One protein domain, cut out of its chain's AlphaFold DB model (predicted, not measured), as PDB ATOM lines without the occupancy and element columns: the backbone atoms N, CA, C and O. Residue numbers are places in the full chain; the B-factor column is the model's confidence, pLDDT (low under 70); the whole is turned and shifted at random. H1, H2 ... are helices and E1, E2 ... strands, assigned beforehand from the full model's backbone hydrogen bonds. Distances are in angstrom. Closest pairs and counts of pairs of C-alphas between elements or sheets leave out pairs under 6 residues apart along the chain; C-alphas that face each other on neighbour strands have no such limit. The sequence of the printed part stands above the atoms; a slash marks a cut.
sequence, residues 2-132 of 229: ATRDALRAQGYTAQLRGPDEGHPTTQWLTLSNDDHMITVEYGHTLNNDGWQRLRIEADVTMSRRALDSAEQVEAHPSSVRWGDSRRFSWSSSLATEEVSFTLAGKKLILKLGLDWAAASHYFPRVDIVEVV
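Overview. This is residues 2 to 132 of the 229 residues of an uncharacterized protein of Dichomitus squalens (strain LYAD-421) (UniProt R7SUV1). Two twisted antiparallel sheets stand face to face as a long, narrow sandwich, their strands at 27 degrees to each other; along one side E5 of the first sheet comes close to E6 of the second, and at the other side the short helix H1 meets both E1 and E8. The 131 printed residues hold one named helix and eight named strands, in the order H1 E1 E2 E3 E4 E5 E6 E7 E8, and the class is mostly strand. The sheets run E1 E2 E3 E4 E5 and E6 E7 E8. The whole is compact, with a radius of gyration of the C-alphas of 16.0 A, yet elongated in outline, with spans of 56, 30 and 22 A.

Along the chain. H1, residues 2 to 9, begins with C-alpha 2 at (164.238, 150.580, 136.826) and is 10.6 A long. E1 is residues 13 to 17 and E2 residues 26 to 32. E3, residues 37 to 47, is 32.7 A long; E4, residues 53 to 65, 39.7 A; E5, residues 72 to 85, 39.6 A, ending with C-alpha 85 at (155.857, 125.411, 129.542). E6, residues 93 to 103, is 30.2 A long; E7, residues 106 to 118, 37.3 A; E8, residues 121 to 131, 31.9 A, ending with C-alpha 131 at (154.049, 158.908, 119.012).

Arrangement. H1 only grazes the larger sheet, with its residues 3 to 8; the closest C-alphas of H1 and E1, those of Arg 4 and Ala 14, are 6.5 A apart. H1 is also on the smaller sheet, where the C-alphas of Thr 3 and Arg 125 in E8 come closest, at 6.5 A. In H1 every O i to N i+4 pair is within hydrogen-bond range. E1 to E5 form a meander, each strand the antiparallel neighbour of the one before, with edge strands E1 and E5. Pairs within hydrogen-bond range are N 15 and O 30, 2.9 A, for the hairpin E1 and E2; N 29 and O 40, 2.9 A, for E2 and E3; N 41 and O 59, 2.8 A, for E3 and E4; and N 58 and O 80, 2.8 A, for E4 and E5. E6 to E8 form a second meander, with N 99 and O 110 at 2.8 A in the hairpin E6 and E7 and N 111 and O 127 at 2.8 A in E7 and E8. The facing parts of this sandwich, two sheets face to face, are 9.1 A centre to centre. The closest C-alphas of E5 and E6 are those of Ala 75 and Leu 103, 6.2 A apart. E2 and E8 are near each other, with 8 pairs of C-alphas within 10 A, while E1 and E8 are apart.

Size, cuts and confidence. The two farthest C-alphas, those of Gly 50 and Asp 68, are 56.2 A apart. The printed part has no cut and no long link. Its mean pLDDT is 84.8; residues 2, 50, 67 to 71, 88, 119 to 120 and 132 are under 70.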
ATOM      1  N   ALA A   2     164.117 149.746 138.033       61.03
ATOM      2  CA  ALA A   2     164.238 150.580 136.826       61.03
ATOM      3  C   ALA A   2     162.904 151.001 136.162       61.03
ATOM      4  O   ALA A   2     162.775 152.146 135.744       61.03
ATOM      5  N   THR A   3     161.894 150.126 136.116       79.19
ATOM      6  CA  THR A   3     160.626 150.393 135.405       79.19
ATOM      7  C   THR A   3     159.807 151.529 136.029       79.19
ATOM      8  O   THR A   3     159.324 152.407 135.324       79.19
ATOM      9  N   ARG A   4     159.679 151.571 137.363       83.44
ATOM     10  CA  ARG A   4     158.887 152.612 138.046       83.44
ATOM     11  C   ARG A   4     159.531 153.992 137.927       83.44
ATOM     12  O   ARG A   4     158.824 154.974 137.726       83.44
ATOM     13  N   ASP A   5     160.855 154.065 138.057       85.81
ATOM     14  CA  ASP A   5     161.583 155.329 137.928       85.81
ATOM     15  C   ASP A   5     161.553 155.852 136.485       85.81
ATOM     16  O   ASP A   5     161.364 157.051 136.290       85.81
ATOM     17  N   ALA A   6     161.651 154.966 135.486       86.69
ATOM     18  CA  ALA A   6     161.513 155.325 134.074       86.69
ATOM     19  C   ALA A   6     160.113 155.870 133.748       86.69
ATOM     20  O   ALA A   6     159.996 156.914 133.111       86.69
ATOM     21  N   LEU A   7     159.054 155.219 134.244       89.56
ATOM     22  CA  LEU A   7     157.675 155.696 134.084       89.56
ATOM     23  C   LEU A   7     157.459 157.048 134.778       89.56
ATOM     24  O   LEU A   7     156.859 157.951 134.197       89.56
ATOM     25  N   ARG A   8     158.021 157.234 135.980       89.75
ATOM     26  CA  ARG A   8     157.961 158.520 136.692       89.75
ATOM     27  C   ARG A   8     158.695 159.630 135.941       89.75
ATOM     28  O   ARG A   8     158.204 160.752 135.911       89.75
ATOM     29  N   ALA A   9     159.842 159.337 135.327       89.00
ATOM     30  CA  ALA A   9     160.572 160.303 134.502       89.00
ATOM     31  C   ALA A   9     159.765 160.759 133.272       89.00
ATOM     32  O   ALA A   9     159.953 161.876 132.802       89.00
ATOM     33  N   GLN A  10     158.835 159.926 132.795       89.06
ATOM     34  CA  GLN A  10     157.881 160.255 131.729       89.06
ATOM     35  C   GLN A  10     156.591 160.924 132.242       89.06
ATOM     36  O   GLN A  10     155.664 161.141 131.468       89.06
ATOM     37  N   GLY A  11     156.498 161.237 133.539       91.44
ATOM     38  CA  GLY A  11     155.322 161.875 134.137       91.44
ATOM     39  C   GLY A  11     154.194 160.915 134.524       91.44
ATOM     40  O   GLY A  11     153.124 161.374 134.916       91.44
ATOM     41  N   TYR A  12     154.412 159.597 134.461       92.12
ATOM     42  CA  TYR A  12     153.412 158.617 134.884       92.12
ATOM     43  C   TYR A  12     153.563 158.237 136.354       92.12
ATOM     44  O   TYR A  12     154.642 157.894 136.845       92.12
ATOM     45  N   THR A  13     152.432 158.188 137.047       92.94
ATOM     46  CA  THR A  13     152.296 157.502 138.329       92.94
ATOM     47  C   THR A  13     151.879 156.060 138.074       92.94
ATOM     48  O   THR A  13     150.793 155.810 137.553       92.94
ATOM     49  N   ALA A  14     152.739 155.119 138.464       92.38
ATOM     50  CA  ALA A  14     152.478 153.687 138.378       92.38
ATOM     51  C   ALA A  14     152.010 153.124 139.727       92.38
ATOM     52  O   ALA A  14     152.688 153.298 140.747       92.38
ATOM     53  N   GLN A  15     150.882 152.416 139.720       92.38
ATOM     54  CA  GLN A  15     150.341 151.682 140.862       92.38
ATOM     55  C   GLN A  15     150.146 150.218 140.485       92.38
ATOM     56  O   GLN A  15     149.493 149.912 139.493       92.38
ATOM     57  N   LEU A  16     150.723 149.323 141.284       90.81
ATOM     58  CA  LEU A  16     150.602 147.883 141.108       90.81
ATOM     59  C   LEU A  16     149.721 147.333 142.226       90.81
ATOM     60  O   LEU A  16     150.080 147.438 143.401       90.81
ATOM     61  N   ARG A  17     148.580 146.755 141.861       90.75
ATOM     62  CA  ARG A  17     147.656 146.081 142.771       90.75
ATOM     63  C   ARG A  17     147.748 144.580 142.533       90.75
ATOM     64  O   ARG A  17     147.610 144.121 141.405       90.75
ATOM     65  N   GLY A  18     148.015 143.837 143.602       86.75
ATOM     66  CA  GLY A  18     148.066 142.380 143.553       86.75
ATOM     67  C   GLY A  18     146.677 141.732 143.514       86.75
ATOM     68  O   GLY A  18     145.668 142.440 143.582       86.75
ATOM     69  N   PRO A  19     146.646 140.394 143.453       87.44
ATOM     70  CA  PRO A  19     145.415 139.616 143.509       87.44
ATOM     71  C   PRO A  19     144.568 139.905 144.745       87.44
ATOM     72  O   PRO A  19     145.094 140.206 145.819       87.44
ATOM     73  N   ASP A  20     143.252 139.783 144.588       87.00
ATOM     74  CA  ASP A  20     142.275 139.908 145.670       87.00
ATOM     75  C   ASP A  20     141.383 138.664 145.782       87.00
ATOM     76  O   ASP A  20     141.527 137.709 145.024       87.00
ATOM     77  N   GLU A  21     140.487 138.650 146.772       86.19
ATOM     78  CA  GLU A  21     139.622 137.498 147.065       86.19
ATOM     79  C   GLU A  21     138.695 137.130 145.893       86.19
ATOM     80  O   GLU A  21     138.377 135.956 145.710       86.19
ATOM     81  N   GLY A  22     138.298 138.109 145.071       86.69
ATOM     82  CA  GLY A  22     137.477 137.880 143.880       86.69
ATOM     83  C   GLY A  22     138.287 137.440 142.660       86.69
ATOM     84  O   GLY A  22     137.777 136.699 141.822       86.69
ATOM     85  N   HIS A  23     139.551 137.862 142.577       84.19
ATOM     86  CA  HIS A  23     140.436 137.587 141.449       84.19
ATOM     87  C   HIS A  23     141.822 137.151 141.952       84.19
ATOM     88  O   HIS A  23     142.800 137.904 141.874       84.19
ATOM     89  N   PRO A  24     141.941 135.914 142.465       85.06
ATOM     90  CA  PRO A  24     143.172 135.423 143.088       85.06
ATOM     91  C   PRO A  24     144.323 135.239 142.091       85.06
ATOM     92  O   PRO A  24     145.474 135.069 142.495       85.06
ATOM     93  N   THR A  25     144.033 135.276 140.790       87.75
ATOM     94  CA  THR A  25     145.024 135.133 139.724       87.75
ATOM     95  C   THR A  25     145.220 136.393 138.887       87.75
ATOM     96  O   THR A  25     145.959 136.357 137.899       87.75
ATOM     97  N   THR A  26     144.625 137.511 139.295       90.38
ATOM     98  CA  THR A  26     144.676 138.753 138.528       90.38
ATOM     99  C   THR A  26     145.552 139.789 139.215       90.38
ATOM    100  O   THR A  26     145.496 139.974 140.426       90.38
ATOM    101  N   GLN A  27     146.381 140.479 138.442       91.00
ATOM    102  CA  GLN A  27     147.176 141.611 138.898       91.00
ATOM    103  C   GLN A  27     146.851 142.828 138.039       91.00
ATOM    104  O   GLN A  27     146.776 142.718 136.821       91.00
ATOM    105  N   TRP A  28     146.731 144.004 138.648       92.50
ATOM    106  CA  TRP A  28     146.461 145.236 137.912       92.50
ATOM    107  C   TRP A  28     147.631 146.195 138.002       92.50
ATOM    108  O   TRP A  28     148.159 146.467 139.083       92.50
ATOM    109  N   LEU A  29     147.999 146.752 136.858       93.31
ATOM    110  CA  LEU A  29     148.898 147.885 136.756       93.31
ATOM    111  C   LEU A  29     148.116 149.082 136.228       93.31
ATOM    112  O   LEU A  29     147.633 149.071 135.100       93.31
ATOM    113  N   THR A  30     148.044 150.139 137.028       94.12
ATOM    114  CA  THR A  30     147.459 151.414 136.616       94.12
ATOM    115  C   THR A  30     148.569 152.433 136.417       94.12
ATOM    116  O   THR A  30     149.351 152.703 137.332       94.12
ATOM    117  N   LEU A  31     148.632 153.008 135.220       93.44
ATOM    118  CA  LEU A  31     149.514 154.110 134.855       93.44
ATOM    119  C   LEU A  31     148.649 155.343 134.624       93.44
ATOM    120  O   LEU A  31     147.706 155.307 133.843       93.44
ATOM    121  N   SER A  32     148.955 156.437 135.307       92.06
ATOM    122  CA  SER A  32     148.164 157.668 135.214       92.06
ATOM    123  C   SER A  32     149.064 158.882 135.053       92.06
ATOM    124  O   SER A  32     150.106 158.969 135.702       92.06
ATOM    125  N   ASN A  33     148.655 159.804 134.191       90.31
ATOM    126  CA  ASN A  33     149.205 161.149 134.082       90.31
ATOM    127  C   ASN A  33     148.043 162.158 133.990       90.31
ATOM    128  O   ASN A  33     146.877 161.787 134.141       90.31
ATOM    129  N   ASP A  34     148.355 163.430 133.749       87.19
ATOM    130  CA  ASP A  34     147.340 164.489 133.685       87.19
ATOM    131  C   ASP A  34     146.425 164.394 132.448       87.19
ATOM    132  O   ASP A  34     145.330 164.954 132.449       87.19
ATOM    133  N   ASP A  35     146.846 163.690 131.392       85.50
ATOM    134  CA  ASP A  35     146.116 163.590 130.123       85.50
ATOM    135  C   ASP A  35     145.224 162.340 130.060       85.50
ATOM    136  O   ASP A  35     144.109 162.389 129.541       85.50
ATOM    137  N   HIS A  36     145.700 161.202 130.566       88.81
ATOM    138  CA  HIS A  36     145.031 159.913 130.435       88.81
ATOM    139  C   HIS A  36     145.474 158.888 131.494       88.81
ATOM    140  O   HIS A  36     146.453 159.046 132.226       88.81
ATOM    141  N   MET A  37     144.723 157.794 131.554       92.31
ATOM    142  CA  MET A  37     144.956 156.648 132.418       92.31
ATOM    143  C   MET A  37     144.964 155.370 131.583       92.31
ATOM    144  O   MET A  37     144.077 155.150 130.761       92.31
ATOM    145  N   ILE A  38     145.962 154.525 131.813       93.12
ATOM    146  CA  ILE A  38     146.108 153.198 131.219       93.12
ATOM    147  C   ILE A  38     145.959 152.182 132.347       93.12
ATOM    148  O   ILE A  38     146.655 152.276 133.360       93.12
ATOM    149  N   THR A  39     145.085 151.201 132.163       94.31
ATOM    150  CA  THR A  39     144.957 150.062 133.070       94.31
ATOM    151  C   THR A  39     145.322 148.802 132.311       94.31
ATOM    152  O   THR A  39     144.808 148.555 131.224       94.31
ATOM    153  N   VAL A  40     146.226 148.019 132.886       94.19
ATOM    154  CA  VAL A  40     146.606 146.703 132.385       94.19
ATOM    155  C   VAL A  40     146.187 145.671 133.420       94.19
ATOM    156  O   VAL A  40     146.674 145.694 134.551       94.19
ATOM    157  N   GLU A  41     145.278 144.790 133.036       94.31
ATOM    158  CA  GLU A  41     144.824 143.659 133.833       94.31
ATOM    159  C   GLU A  41     145.547 142.399 133.376       94.31
ATOM    160  O   GLU A  41     145.326 141.940 132.266       94.31
ATOM    161  N   TYR A  42     146.401 141.840 134.226       91.38
ATOM    162  CA  TYR A  42     147.113 140.598 133.967       91.38
ATOM    163  C   TYR A  42     146.396 139.422 134.629       91.38
ATOM    164  O   TYR A  42     146.492 139.243 135.843       91.38
ATOM    165  N   GLY A  43     145.724 138.592 133.840       90.62
ATOM    166  CA  GLY A  43     145.177 137.312 134.277       90.62
ATOM    167  C   GLY A  43     146.191 136.191 134.070       90.62
ATOM    168  O   GLY A  43     146.800 136.088 133.003       90.62
ATOM    169  N   HIS A  44     146.379 135.326 135.067       88.12
ATOM    170  CA  HIS A  44     147.210 134.133 134.901       88.12
ATOM    171  C   HIS A  44     146.443 132.834 135.133       88.12
ATOM    172  O   HIS A  44     145.609 132.715 136.027       88.12
ATOM    173  N   THR A  45     146.807 131.820 134.355       88.56
ATOM    174  CA  THR A  45     146.305 130.456 134.491       88.56
ATOM    175  C   THR A  45     147.490 129.508 134.509       88.56
ATOM    176  O   THR A  45     148.298 129.485 133.577       88.56
ATOM    177  N   LEU A  46     147.592 128.713 135.573       86.19
ATOM    178  CA  LEU A  46     148.586 127.656 135.704       86.19
ATOM    179  C   LEU A  46     147.875 126.303 135.646       86.19
ATOM    180  O   LEU A  46     147.096 125.972 136.537       86.19
ATOM    181  N   ASN A  47     148.131 125.529 134.594       83.88
ATOM    182  CA  ASN A  47     147.640 124.159 134.480       83.88
ATOM    183  C   ASN A  47     148.712 123.184 135.009       83.88
ATOM    184  O   ASN A  47     149.872 123.277 134.604       83.88
ATOM    185  N   ASN A  48     148.306 122.257 135.886       76.75
ATOM    186  CA  ASN A  48     149.150 121.244 136.526       76.75
ATOM    187  C   ASN A  48     148.887 119.796 136.046       76.75
ATOM    188  O   ASN A  48     149.368 118.855 136.679       76.75
ATOM    189  N   ASP A  49     148.180 119.596 134.931       74.94
ATOM    190  CA  ASP A  49     147.784 118.294 134.368       74.94
ATOM    191  C   ASP A  49     148.980 117.558 133.723       74.94
ATOM    192  O   ASP A  49     149.092 117.410 132.504       74.94
ATOM    193  N   GLY A  50     149.946 117.144 134.547       68.62
ATOM    194  CA  GLY A  50     151.151 116.397 134.159       68.62
ATOM    195  C   GLY A  50     152.238 117.229 133.463       68.62
ATOM    196  O   GLY A  50     153.420 116.918 133.591       68.62
ATOM    197  N   TRP A  51     151.866 118.314 132.782       73.12
ATOM    198  CA  TRP A  51     152.780 119.280 132.167       73.12
ATOM    199  C   TRP A  51     152.427 120.678 132.666       73.12
ATOM    200  O   TRP A  51     151.389 121.219 132.291       73.12
ATOM    201  N   GLN A  52     153.295 121.275 133.490       81.50
ATOM    202  CA  GLN A  52     153.066 122.629 133.998       81.50
ATOM    203  C   GLN A  52     153.084 123.627 132.837       81.50
ATOM    204  O   GLN A  52     154.121 123.837 132.197       81.50
ATOM    205  N   ARG A  53     151.923 124.226 132.563       85.88
ATOM    206  CA  ARG A  53     151.735 125.236 131.519       85.88
ATOM    207  C   ARG A  53     151.219 126.514 132.145       85.88
ATOM    208  O   ARG A  53     150.164 126.522 132.773       85.88
ATOM    209  N   LEU A  54     151.972 127.581 131.935       85.88
ATOM    210  CA  LEU A  54     151.600 128.927 132.314       85.88
ATOM    211  C   LEU A  54     151.004 129.626 131.098       85.88
ATOM    212  O   LEU A  54     151.590 129.613 130.014       85.88
ATOM    213  N   ARG A  55     149.867 130.279 131.299       89.62
ATOM    214  CA  ARG A  55     149.288 131.231 130.355       89.62
ATOM    215  C   ARG A  55     149.048 132.535 131.095       89.62
ATOM    216  O   ARG A  55     148.472 132.514 132.178       89.62
ATOM    217  N   ILE A  56     149.510 133.637 130.521       90.75
ATOM    218  CA  ILE A  56     149.256 134.981 131.037       90.75
ATOM    219  C   ILE A  56     148.588 135.773 129.924       90.75
ATOM    220  O   ILE A  56     149.043 135.742 128.782       90.75
ATOM    221  N   GLU A  57     147.512 136.461 130.259       93.50
ATOM    222  CA  GLU A  57     146.783 137.366 129.379       93.50
ATOM    223  C   GLU A  57     146.813 138.748 130.008       93.50
ATOM    224  O   GLU A  57     146.684 138.861 131.223       93.50
ATOM    225  N   ALA A  58     147.052 139.778 129.200       93.56
ATOM    226  CA  ALA A  58     146.939 141.152 129.647       93.56
ATOM    227  C   ALA A  58     145.911 141.896 128.814       93.56
ATOM    228  O   ALA A  58     146.119 142.076 127.613       93.56
ATOM    229  N   ASP A  59     144.858 142.357 129.473       93.81
ATOM    230  CA  ASP A  59     143.854 143.233 128.895       93.81
ATOM    231  C   ASP A  59     144.206 144.679 129.216       93.81
ATOM    232  O   ASP A  59     144.401 145.069 130.369       93.81
ATOM    233  N   VAL A  60     144.332 145.484 128.171       93.25
ATOM    234  CA  VAL A  60     144.770 146.868 128.259       93.25
ATOM    235  C   VAL A  60     143.612 147.774 127.885       93.25
ATOM    236  O   VAL A  60     143.093 147.719 126.769       93.25
ATOM    237  N   THR A  61     143.253 148.653 128.812       92.75
ATOM    238  CA  THR A  61     142.265 149.715 128.624       92.75
ATOM    239  C   THR A  61     142.943 151.069 128.775       92.75
ATOM    240  O   THR A  61     143.860 151.249 129.581       92.75
ATOM    241  N   MET A  62     142.513 152.040 127.975       90.38
ATOM    242  CA  MET A  62     143.034 153.402 128.024       90.38
ATOM    243  C   MET A  62     141.871 154.376 128.047       90.38
ATOM    244  O   MET A  62     140.955 154.280 127.237       90.38
ATOM    245  N   SER A  63     141.932 155.337 128.958       88.62
ATOM    246  CA  SER A  63     140.861 156.288 129.199       88.62
ATOM    247  C   SER A  63     141.389 157.707 129.384       88.62
ATOM    248  O   SER A  63     142.481 157.917 129.908       88.62
ATOM    249  N   ARG A  64     140.614 158.706 128.963       86.75
ATOM    250  CA  ARG A  64     140.928 160.136 129.103       86.75
ATOM    251  C   ARG A  64     139.729 160.885 129.655       86.75
ATOM    252  O   ARG A  64     138.596 160.589 129.289       86.75
ATOM    253  N   ARG A  65     139.975 161.875 130.514       78.94
ATOM    254  CA  ARG A  65     138.922 162.805 130.943       78.94
ATOM    255  C   ARG A  65     138.608 163.755 129.789       78.94
ATOM    256  O   ARG A  65     139.529 164.360 129.241       78.94
ATOM    257  N   ALA A  66     137.341 163.868 129.401       71.06
ATOM    258  CA  ALA A  66     136.941 164.886 128.440       71.06
ATOM    259  C   ALA A  66     137.217 166.281 129.030       71.06
ATOM    260  O   ALA A  66     136.965 166.522 130.208       71.06
ATOM    261  N   LEU A  67     137.761 167.192 128.217       65.38
ATOM    262  CA  LEU A  67     138.158 168.534 128.666       65.38
ATOM    263  C   LEU A  67     136.958 169.352 129.188       65.38
ATOM    264  O   LEU A  67     137.129 170.196 130.061       65.38
ATOM    265  N   ASP A  68     135.753 169.036 128.693       64.06
ATOM    266  CA  ASP A  68     134.525 169.814 128.895       64.06
ATOM    267  C   ASP A  68     133.359 169.003 129.499       64.06
ATOM    268  O   ASP A  68     132.240 169.508 129.606       64.06
ATOM    269  N   SER A  69     133.575 167.744 129.898       55.16
ATOM    270  CA  SER A  69     132.531 166.930 130.533       55.16
ATOM    271  C   SER A  69     133.106 165.940 131.548       55.16
ATOM    272  O   SER A  69     134.283 165.592 131.522       55.16
ATOM    273  N   ALA A  70     132.256 165.461 132.460       61.06
ATOM    274  CA  ALA A  70     132.607 164.367 133.365       61.06
ATOM    275  C   ALA A  70     132.683 162.999 132.649       61.06
ATOM    276  O   ALA A  70     132.929 161.988 133.307       61.06
ATOM    277  N   GLU A  71     132.452 162.947 131.333       61.75
ATOM    278  CA  GLU A  71     132.515 161.709 130.564       61.75
ATOM    279  C   GLU A  71     133.966 161.323 130.267       61.75
ATOM    280  O   GLU A  71     134.846 162.146 129.995       61.75
ATOM    281  N   GLN A  72     134.211 160.021 130.340       71.56
ATOM    282  CA  GLN A  72     135.507 159.426 130.089       71.56
ATOM    283  C   GLN A  72     135.522 158.874 128.662       71.56
ATOM    284  O   GLN A  72     134.659 158.084 128.290       71.56
ATOM    285  N   VAL A  73     136.498 159.293 127.856       78.00
ATOM    286  CA  VAL A  73     136.708 158.747 126.511       78.00
ATOM    287  C   VAL A  73     137.604 157.526 126.636       78.00
ATOM    288  O   VAL A  73     138.758 157.656 127.047       78.00
ATOM    289  N   GLU A  74     137.077 156.361 126.278       80.00
ATOM    290  CA  GLU A  74     137.809 155.095 126.290       80.00
ATOM    291  C   GLU A  74     138.298 154.737 124.878       80.00
ATOM    292  O   GLU A  74     137.572 154.877 123.891       80.00
ATOM    293  N   ALA A  75     139.553 154.306 124.766       80.44
ATOM    294  CA  ALA A  75     140.077 153.709 123.544       80.44
ATOM    295  C   ALA A  75     139.708 152.219 123.484       80.44
ATOM    296  O   ALA A  75     139.505 151.581 124.511       80.44
ATOM    297  N   HIS A  76     139.666 151.648 122.278       78.88
ATOM    298  CA  HIS A  76     139.330 150.233 122.103       78.88
ATOM    299  C   HIS A  76     140.284 149.348 122.913       78.88
ATOM    300  O   HIS A  76     141.496 149.490 122.721       78.88
ATOM    301  N   PRO A  77     139.771 148.445 123.768       81.81
ATOM    302  CA  PRO A  77     140.612 147.575 124.569       81.81
ATOM    303  C   PRO A  77     141.452 146.670 123.670       81.81
ATOM    304  O   PRO A  77     141.047 146.305 122.562       81.81
ATOM    305  N   SER A  78     142.631 146.301 124.153       89.88
ATOM    306  CA  SER A  78     143.527 145.400 123.439       89.88
ATOM    307  C   SER A  78     144.103 144.363 124.386       89.88
ATOM    308  O   SER A  78     144.462 144.687 125.513       89.88
ATOM    309  N   SER A  79     144.193 143.124 123.913       90.56
ATOM    310  CA  SER A  79     144.653 141.982 124.696       90.56
ATOM    311  C   SER A  79     145.957 141.431 124.130       90.56
ATOM    312  O   SER A  79     146.065 141.229 122.916       90.56
ATOM    313  N   VAL A  80     146.906 141.090 124.994       93.25
ATOM    314  CA  VAL A  80     148.125 140.350 124.632       93.25
ATOM    315  C   VAL A  80     148.235 139.077 125.458       93.25
ATOM    316  O   VAL A  80     147.659 138.972 126.540       93.25
ATOM    317  N   ARG A  81     148.957 138.080 124.942       93.12
ATOM    318  CA  ARG A  81     149.042 136.767 125.581       93.12
ATOM    319  C   ARG A  81     150.444 136.195 125.520       93.12
ATOM    320  O   ARG A  81     151.032 136.097 124.448       93.12
ATOM    321  N   TRP A  82     150.888 135.664 126.650       90.94
ATOM    322  CA  TRP A  82     152.107 134.882 126.776       90.94
ATOM    323  C   TRP A  82     151.804 133.455 127.216       90.94
ATOM    324  O   TRP A  82     150.815 133.176 127.903       90.94
ATOM    325  N   GLY A  83     152.683 132.540 126.826       86.88
ATOM    326  CA  GLY A  83     152.653 131.157 127.270       86.88
ATOM    327  C   GLY A  83     154.055 130.675 127.594       86.88
ATOM    328  O   GLY A  83     155.004 131.019 126.893       86.88
ATOM    329  N   ASP A  84     154.168 129.862 128.636       85.25
ATOM    330  CA  ASP A  84     155.398 129.152 128.963       85.25
ATOM    331  C   ASP A  84     155.078 127.721 129.397       85.25
ATOM    332  O   ASP A  84     153.986 127.417 129.892       85.25
ATOM    333  N   SER A  85     156.024 126.814 129.190       82.81
ATOM    334  CA  SER A  85     155.857 125.411 129.542       82.81
ATOM    335  C   SER A  85     157.103 124.880 130.218       82.81
ATOM    336  O   SER A  85     158.201 124.902 129.660       82.81
ATOM    337  N   ARG A  86     156.925 124.318 131.408       75.38
ATOM    338  CA  ARG A  86     158.022 123.742 132.175       75.38
ATOM    339  C   ARG A  86     158.292 122.312 131.709       75.38
ATOM    340  O   ARG A  86     158.007 121.354 132.422       75.38
ATOM    341  N   ARG A  87     158.847 122.159 130.502       71.12
ATOM    342  CA  ARG A  87     159.413 120.866 130.068       71.12
ATOM    343  C   ARG A  87     160.752 120.591 130.761       71.12
ATOM    344  O   ARG A  87     161.032 119.447 131.093       71.12
ATOM    345  N   PHE A  88     161.540 121.642 131.008       67.06
ATOM    346  CA  PHE A  88     162.844 121.558 131.683       67.06
ATOM    347  C   PHE A  88     163.072 122.704 132.690       67.06
ATOM    348  O   PHE A  88     163.555 122.458 133.791       67.06
ATOM    349  N   SER A  89     162.646 123.935 132.381       77.94
ATOM    350  CA  SER A  89     162.633 125.083 133.304       77.94
ATOM    351  C   SER A  89     161.674 126.165 132.800       77.94
ATOM    352  O   SER A  89     161.303 126.141 131.630       77.94
ATOM    353  N   TRP A  90     161.281 127.101 133.668       81.56
ATOM    354  CA  TRP A  90     160.588 128.325 133.248       81.56
ATOM    355  C   TRP A  90     161.564 129.276 132.553       81.56
ATOM    356  O   TRP A  90     162.739 129.348 132.929       81.56
ATOM    357  N   SER A  91     161.072 130.017 131.570       82.81
ATOM    358  CA  SER A  91     161.788 131.130 130.960       82.81
ATOM    359  C   SER A  91     161.906 132.262 131.978       82.81
ATOM    360  O   SER A  91     160.923 132.665 132.592       82.81
ATOM    361  N   SER A  92     163.110 132.805 132.169       83.94
ATOM    362  CA  SER A  92     163.326 133.907 133.121       83.94
ATOM    363  C   SER A  92     162.641 135.211 132.693       83.94
ATOM    364  O   SER A  92     162.394 136.084 133.518       83.94
ATOM    365  N   SER A  93     162.343 135.346 131.402       86.12
ATOM    366  CA  SER A  93     161.745 136.525 130.789       86.12
ATOM    367  C   SER A  93     160.862 136.081 129.630       86.12
ATOM    368  O   SER A  93     161.289 135.282 128.795       86.12
ATOM    369  N   LEU A  94     159.637 136.599 129.587       84.81
ATOM    370  CA  LEU A  94     158.735 136.441 128.453       84.81
ATOM    371  C   LEU A  94     158.923 137.601 127.469       84.81
ATOM    372  O   LEU A  94     159.367 138.696 127.845       84.81
ATOM    373  N   ALA A  95     158.601 137.325 126.203       85.75
ATOM    374  CA  ALA A  95     158.752 138.256 125.090       85.75
ATOM    375  C   ALA A  95     158.017 139.580 125.339       85.75
ATOM    376  O   ALA A  95     157.010 139.632 126.047       85.75
ATOM    377  N   THR A  96     158.534 140.652 124.747       91.56
ATOM    378  CA  THR A  96     157.863 141.949 124.765       91.56
ATOM    379  C   THR A  96     156.818 141.996 123.657       91.56
ATOM    380  O   THR A  96     157.163 141.854 122.488       91.56
ATOM    381  N   GLU A  97     155.570 142.241 124.031       93.25
ATOM    382  CA  GLU A  97     154.440 142.460 123.132       93.25
ATOM    383  C   GLU A  97     154.138 143.956 123.030       93.25
ATOM    384  O   GLU A  97     154.312 144.702 123.997       93.25
ATOM    385  N   GLU A  98     153.688 144.414 121.864       92.38
ATOM    386  CA  GLU A  98     153.364 145.823 121.637       92.38
ATOM    387  C   GLU A  98     151.864 146.009 121.424       92.38
ATOM    388  O   GLU A  98     151.234 145.319 120.625       92.38
ATOM    389  N   VAL A  99     151.305 147.001 122.108       90.38
ATOM    390  CA  VAL A  99     149.914 147.414 121.973       90.38
ATOM    391  C   VAL A  99     149.886 148.875 121.572       90.38
ATOM    392  O   VAL A  99     150.567 149.700 122.176       90.38
ATOM    393  N   SER A 100     149.095 149.227 120.560       90.12
ATOM    394  CA  SER A 100     148.966 150.619 120.132       90.12
ATOM    395  C   SER A 100     147.555 151.146 120.308       90.12
ATOM    396  O   SER A 100     146.611 150.565 119.777       90.12
ATOM    397  N   PHE A 101     147.440 152.300 120.952       85.81
ATOM    398  CA  PHE A 101     146.196 153.038 121.109       85.81
ATOM    399  C   PHE A 101     146.246 154.326 120.306       85.81
ATOM    400  O   PHE A 101     147.304 154.929 120.128       85.81
ATOM    401  N   THR A 102     145.084 154.756 119.827       85.38
ATOM    402  CA  THR A 102     144.903 156.106 119.294       85.38
ATOM    403  C   THR A 102     143.843 156.792 120.133       85.38
ATOM    404  O   THR A 102     142.698 156.345 120.153       85.38
ATOM    405  N   LEU A 103     144.222 157.861 120.830       79.00
ATOM    406  CA  LEU A 103     143.322 158.631 121.683       79.00
ATOM    407  C   LEU A 103     143.502 160.118 121.384       79.00
ATOM    408  O   LEU A 103     144.610 160.643 121.456       79.00
ATOM    409  N   ALA A 104     142.409 160.786 121.002       78.00
ATOM    410  CA  ALA A 104     142.398 162.206 120.638       78.00
ATOM    411  C   ALA A 104     143.492 162.608 119.616       78.00
ATOM    412  O   ALA A 104     144.147 163.636 119.763       78.00
ATOM    413  N   GLY A 105     143.722 161.772 118.597       76.56
ATOM    414  CA  GLY A 105     144.712 162.019 117.538       76.56
ATOM    415  C   GLY A 105     146.163 161.687 117.908       76.56
ATOM    416  O   GLY A 105     147.017 161.630 117.024       76.56
ATOM    417  N   LYS A 106     146.451 161.387 119.179       79.81
ATOM    418  CA  LYS A 106     147.763 160.908 119.619       79.81
ATOM    419  C   LYS A 106     147.823 159.389 119.521       79.81
ATOM    420  O   LYS A 106     146.885 158.707 119.940       79.81
ATOM    421  N   LYS A 107     148.927 158.853 118.995       86.31
ATOM    422  CA  LYS A 107     149.192 157.413 119.007       86.31
ATOM    423  C   LYS A 107     150.120 157.098 120.174       86.31
ATOM    424  O   LYS A 107     151.212 157.644 120.255       86.31
ATOM    425  N   LEU A 108     149.714 156.194 121.052       88.25
ATOM    426  CA  LEU A 108     150.554 155.687 122.132       88.25
ATOM    427  C   LEU A 108     150.871 154.223 121.855       88.25
ATOM    428  O   LEU A 108     149.980 153.459 121.487       88.25
ATOM    429  N   ILE A 109     152.136 153.839 121.998       90.88
ATOM    430  CA  ILE A 109     152.579 152.450 121.906       90.88
ATOM    431  C   ILE A 109     153.035 152.018 123.295       90.88
ATOM    432  O   ILE A 109     153.931 152.617 123.884       90.88
ATOM    433  N   LEU A 110     152.398 150.980 123.812       91.88
ATOM    434  CA  LEU A 110     152.707 150.345 125.076       91.88
ATOM    435  C   LEU A 110     153.468 149.054 124.789       91.88
ATOM    436  O   LEU A 110     152.975 148.197 124.059       91.88
ATOM    437  N   LYS A 111     154.660 148.911 125.360       92.56
ATOM    438  CA  LYS A 111     155.440 147.675 125.292       92.56
ATOM    439  C   LYS A 111     155.287 146.934 126.606       92.56
ATOM    440  O   LYS A 111     155.637 147.470 127.654       92.56
ATOM    441  N   LEU A 112     154.760 145.719 126.547       92.38
ATOM    442  CA  LEU A 112     154.451 144.883 127.696       92.38
ATOM    443  C   LEU A 112     155.353 143.657 127.699       92.38
ATOM    444  O   LEU A 112     155.420 142.927 126.720       92.38
ATOM    445  N   GLY A 113     156.025 143.402 128.812       90.44
ATOM    446  CA  GLY A 113     156.803 142.190 129.036       90.44
ATOM    447  C   GLY A 113     156.663 141.707 130.474       90.44
ATOM    448  O   GLY A 113     156.073 142.383 131.316       90.44
ATOM    449  N   LEU A 114     157.201 140.524 130.764       89.50
ATOM    450  CA  LEU A 114     157.038 139.872 132.066       89.50
ATOM    451  C   LEU A 114     158.325 139.160 132.479       89.50
ATOM    452  O   LEU A 114     158.780 138.253 131.778       89.50
ATOM    453  N   ASP A 115     158.895 139.545 133.619       88.81
ATOM    454  CA  ASP A 115     159.993 138.808 134.251       88.81
ATOM    455  C   ASP A 115     159.450 137.767 135.218       88.81
ATOM    456  O   ASP A 115     158.621 138.070 136.079       88.81
ATOM    457  N   TRP A 116     159.941 136.540 135.101       80.69
ATOM    458  CA  TRP A 116     159.527 135.449 135.969       80.69
ATOM    459  C   TRP A 116     160.226 135.532 137.325       80.69
ATOM    460  O   TRP A 116     161.451 135.646 137.390       80.69
ATOM    461  N   ALA A 117     159.459 135.439 138.413       81.56
ATOM    462  CA  ALA A 117     159.990 135.440 139.776       81.56
ATOM    463  C   ALA A 117     159.818 134.075 140.457       81.56
ATOM    464  O   ALA A 117     160.762 133.543 141.038       81.56
ATOM    465  N   ALA A 118     158.620 133.496 140.375       76.12
ATOM    466  CA  ALA A 118     158.294 132.174 140.904       76.12
ATOM    467  C   ALA A 118     157.031 131.627 140.225       76.12
ATOM    468  O   ALA A 118     156.385 132.324 139.449       76.12
ATOM    469  N   ALA A 119     156.639 130.392 140.556       68.00
ATOM    470  CA  ALA A 119     155.337 129.860 140.153       68.00
ATOM    471  C   ALA A 119     154.222 130.851 140.542       68.00
ATOM    472  O   ALA A 119     154.111 131.222 141.712       68.00
ATOM    473  N   SER A 120     153.459 131.320 139.549       68.94
ATOM    474  CA  SER A 120     152.407 132.343 139.687       68.94
ATOM    475  C   SER A 120     152.862 133.744 140.133       68.94
ATOM    476  O   SER A 120     152.018 134.583 140.429       68.94
ATOM    477  N   HIS A 121     154.167 134.031 140.154       77.50
ATOM    478  CA  HIS A 121     154.701 135.349 140.506       77.50
ATOM    479  C   HIS A 121     155.590 135.882 139.385       77.50
ATOM    480  O   HIS A 121     156.594 135.268 139.014       77.50
ATOM    481  N   TYR A 122     155.243 137.059 138.883       83.31
ATOM    482  CA  TYR A 122     155.967 137.743 137.822       83.31
ATOM    483  C   TYR A 122     156.039 139.243 138.104       83.31
ATOM    484  O   TYR A 122     155.244 139.797 138.866       83.31
ATOM    485  N   PHE A 123     157.012 139.902 137.485       86.44
ATOM    486  CA  PHE A 123     157.149 141.349 137.508       86.44
ATOM    487  C   PHE A 123     156.798 141.913 136.130       86.44
ATOM    488  O   PHE A 123     157.497 141.613 135.156       86.44
ATOM    489  N   PRO A 124     155.741 142.738 136.025       87.56
ATOM    490  CA  PRO A 124     155.435 143.448 134.793       87.56
ATOM    491  C   PRO A 124     156.569 144.395 134.391       87.56
ATOM    492  O   PRO A 124     157.031 145.218 135.188       87.56
ATOM    493  N   ARG A 125     156.982 144.303 133.129       89.44
ATOM    494  CA  ARG A 125     157.808 145.290 132.439       89.44
ATOM    495  C   ARG A 125     156.921 146.094 131.515       89.44
ATOM    496  O   ARG A 125     156.236 145.517 130.674       89.44
ATOM    497  N   VAL A 126     156.954 147.411 131.666       89.69
ATOM    498  CA  VAL A 126     156.159 148.309 130.836       89.69
ATOM    499  C   VAL A 126     156.989 149.500 130.407       89.69
ATOM    500  O   VAL A 126     157.518 150.211 131.260       89.69
ATOM    501  N   ASP A 127     157.028 149.724 129.097       89.56
ATOM    502  CA  ASP A 127     157.586 150.927 128.490       89.56
ATOM    503  C   ASP A 127     156.512 151.631 127.662       89.56
ATOM    504  O   ASP A 127     155.761 151.000 126.914       89.56
ATOM    505  N   ILE A 128     156.448 152.955 127.786       87.75
ATOM    506  CA  ILE A 128     155.546 153.801 127.008       87.75
ATOM    507  C   ILE A 128     156.363 154.530 125.945       87.75
ATOM    508  O   ILE A 128     157.393 155.135 126.235       87.75
ATOM    509  N   VAL A 129     155.888 154.469 124.704       87.31
ATOM    510  CA  VAL A 129     156.416 155.231 123.574       87.31
ATOM    511  C   VAL A 129     155.279 156.082 123.019       87.31
ATOM    512  O   VAL A 129     154.392 155.591 122.316       87.31
ATOM    513  N   GLU A 130     155.282 157.370 123.356       81.38
ATOM    514  CA  GLU A 130     154.334 158.331 122.795       81.38
ATOM    515  C   GLU A 130     154.763 158.711 121.372       81.38
ATOM    516  O   GLU A 130     155.880 159.171 121.136       81.38
ATOM    517  N   VAL A 131     153.865 158.513 120.408       74.00
ATOM    518  CA  VAL A 131     154.049 158.908 119.012       74.00
ATOM    519  C   VAL A 131     153.043 160.009 118.704       74.00
ATOM    520  O   VAL A 131     151.885 159.768 118.348       74.00
ATOM    521  N   VAL A 132     153.497 161.254 118.831       68.50
ATOM    522  CA  VAL A 132     152.701 162.423 118.455       68.50
ATOM    523  C   VAL A 132     152.622 162.471 116.931       68.50
ATOM    524  O   VAL A 132     153.540 162.936 116.258       68.50
TER     525      VAL A 132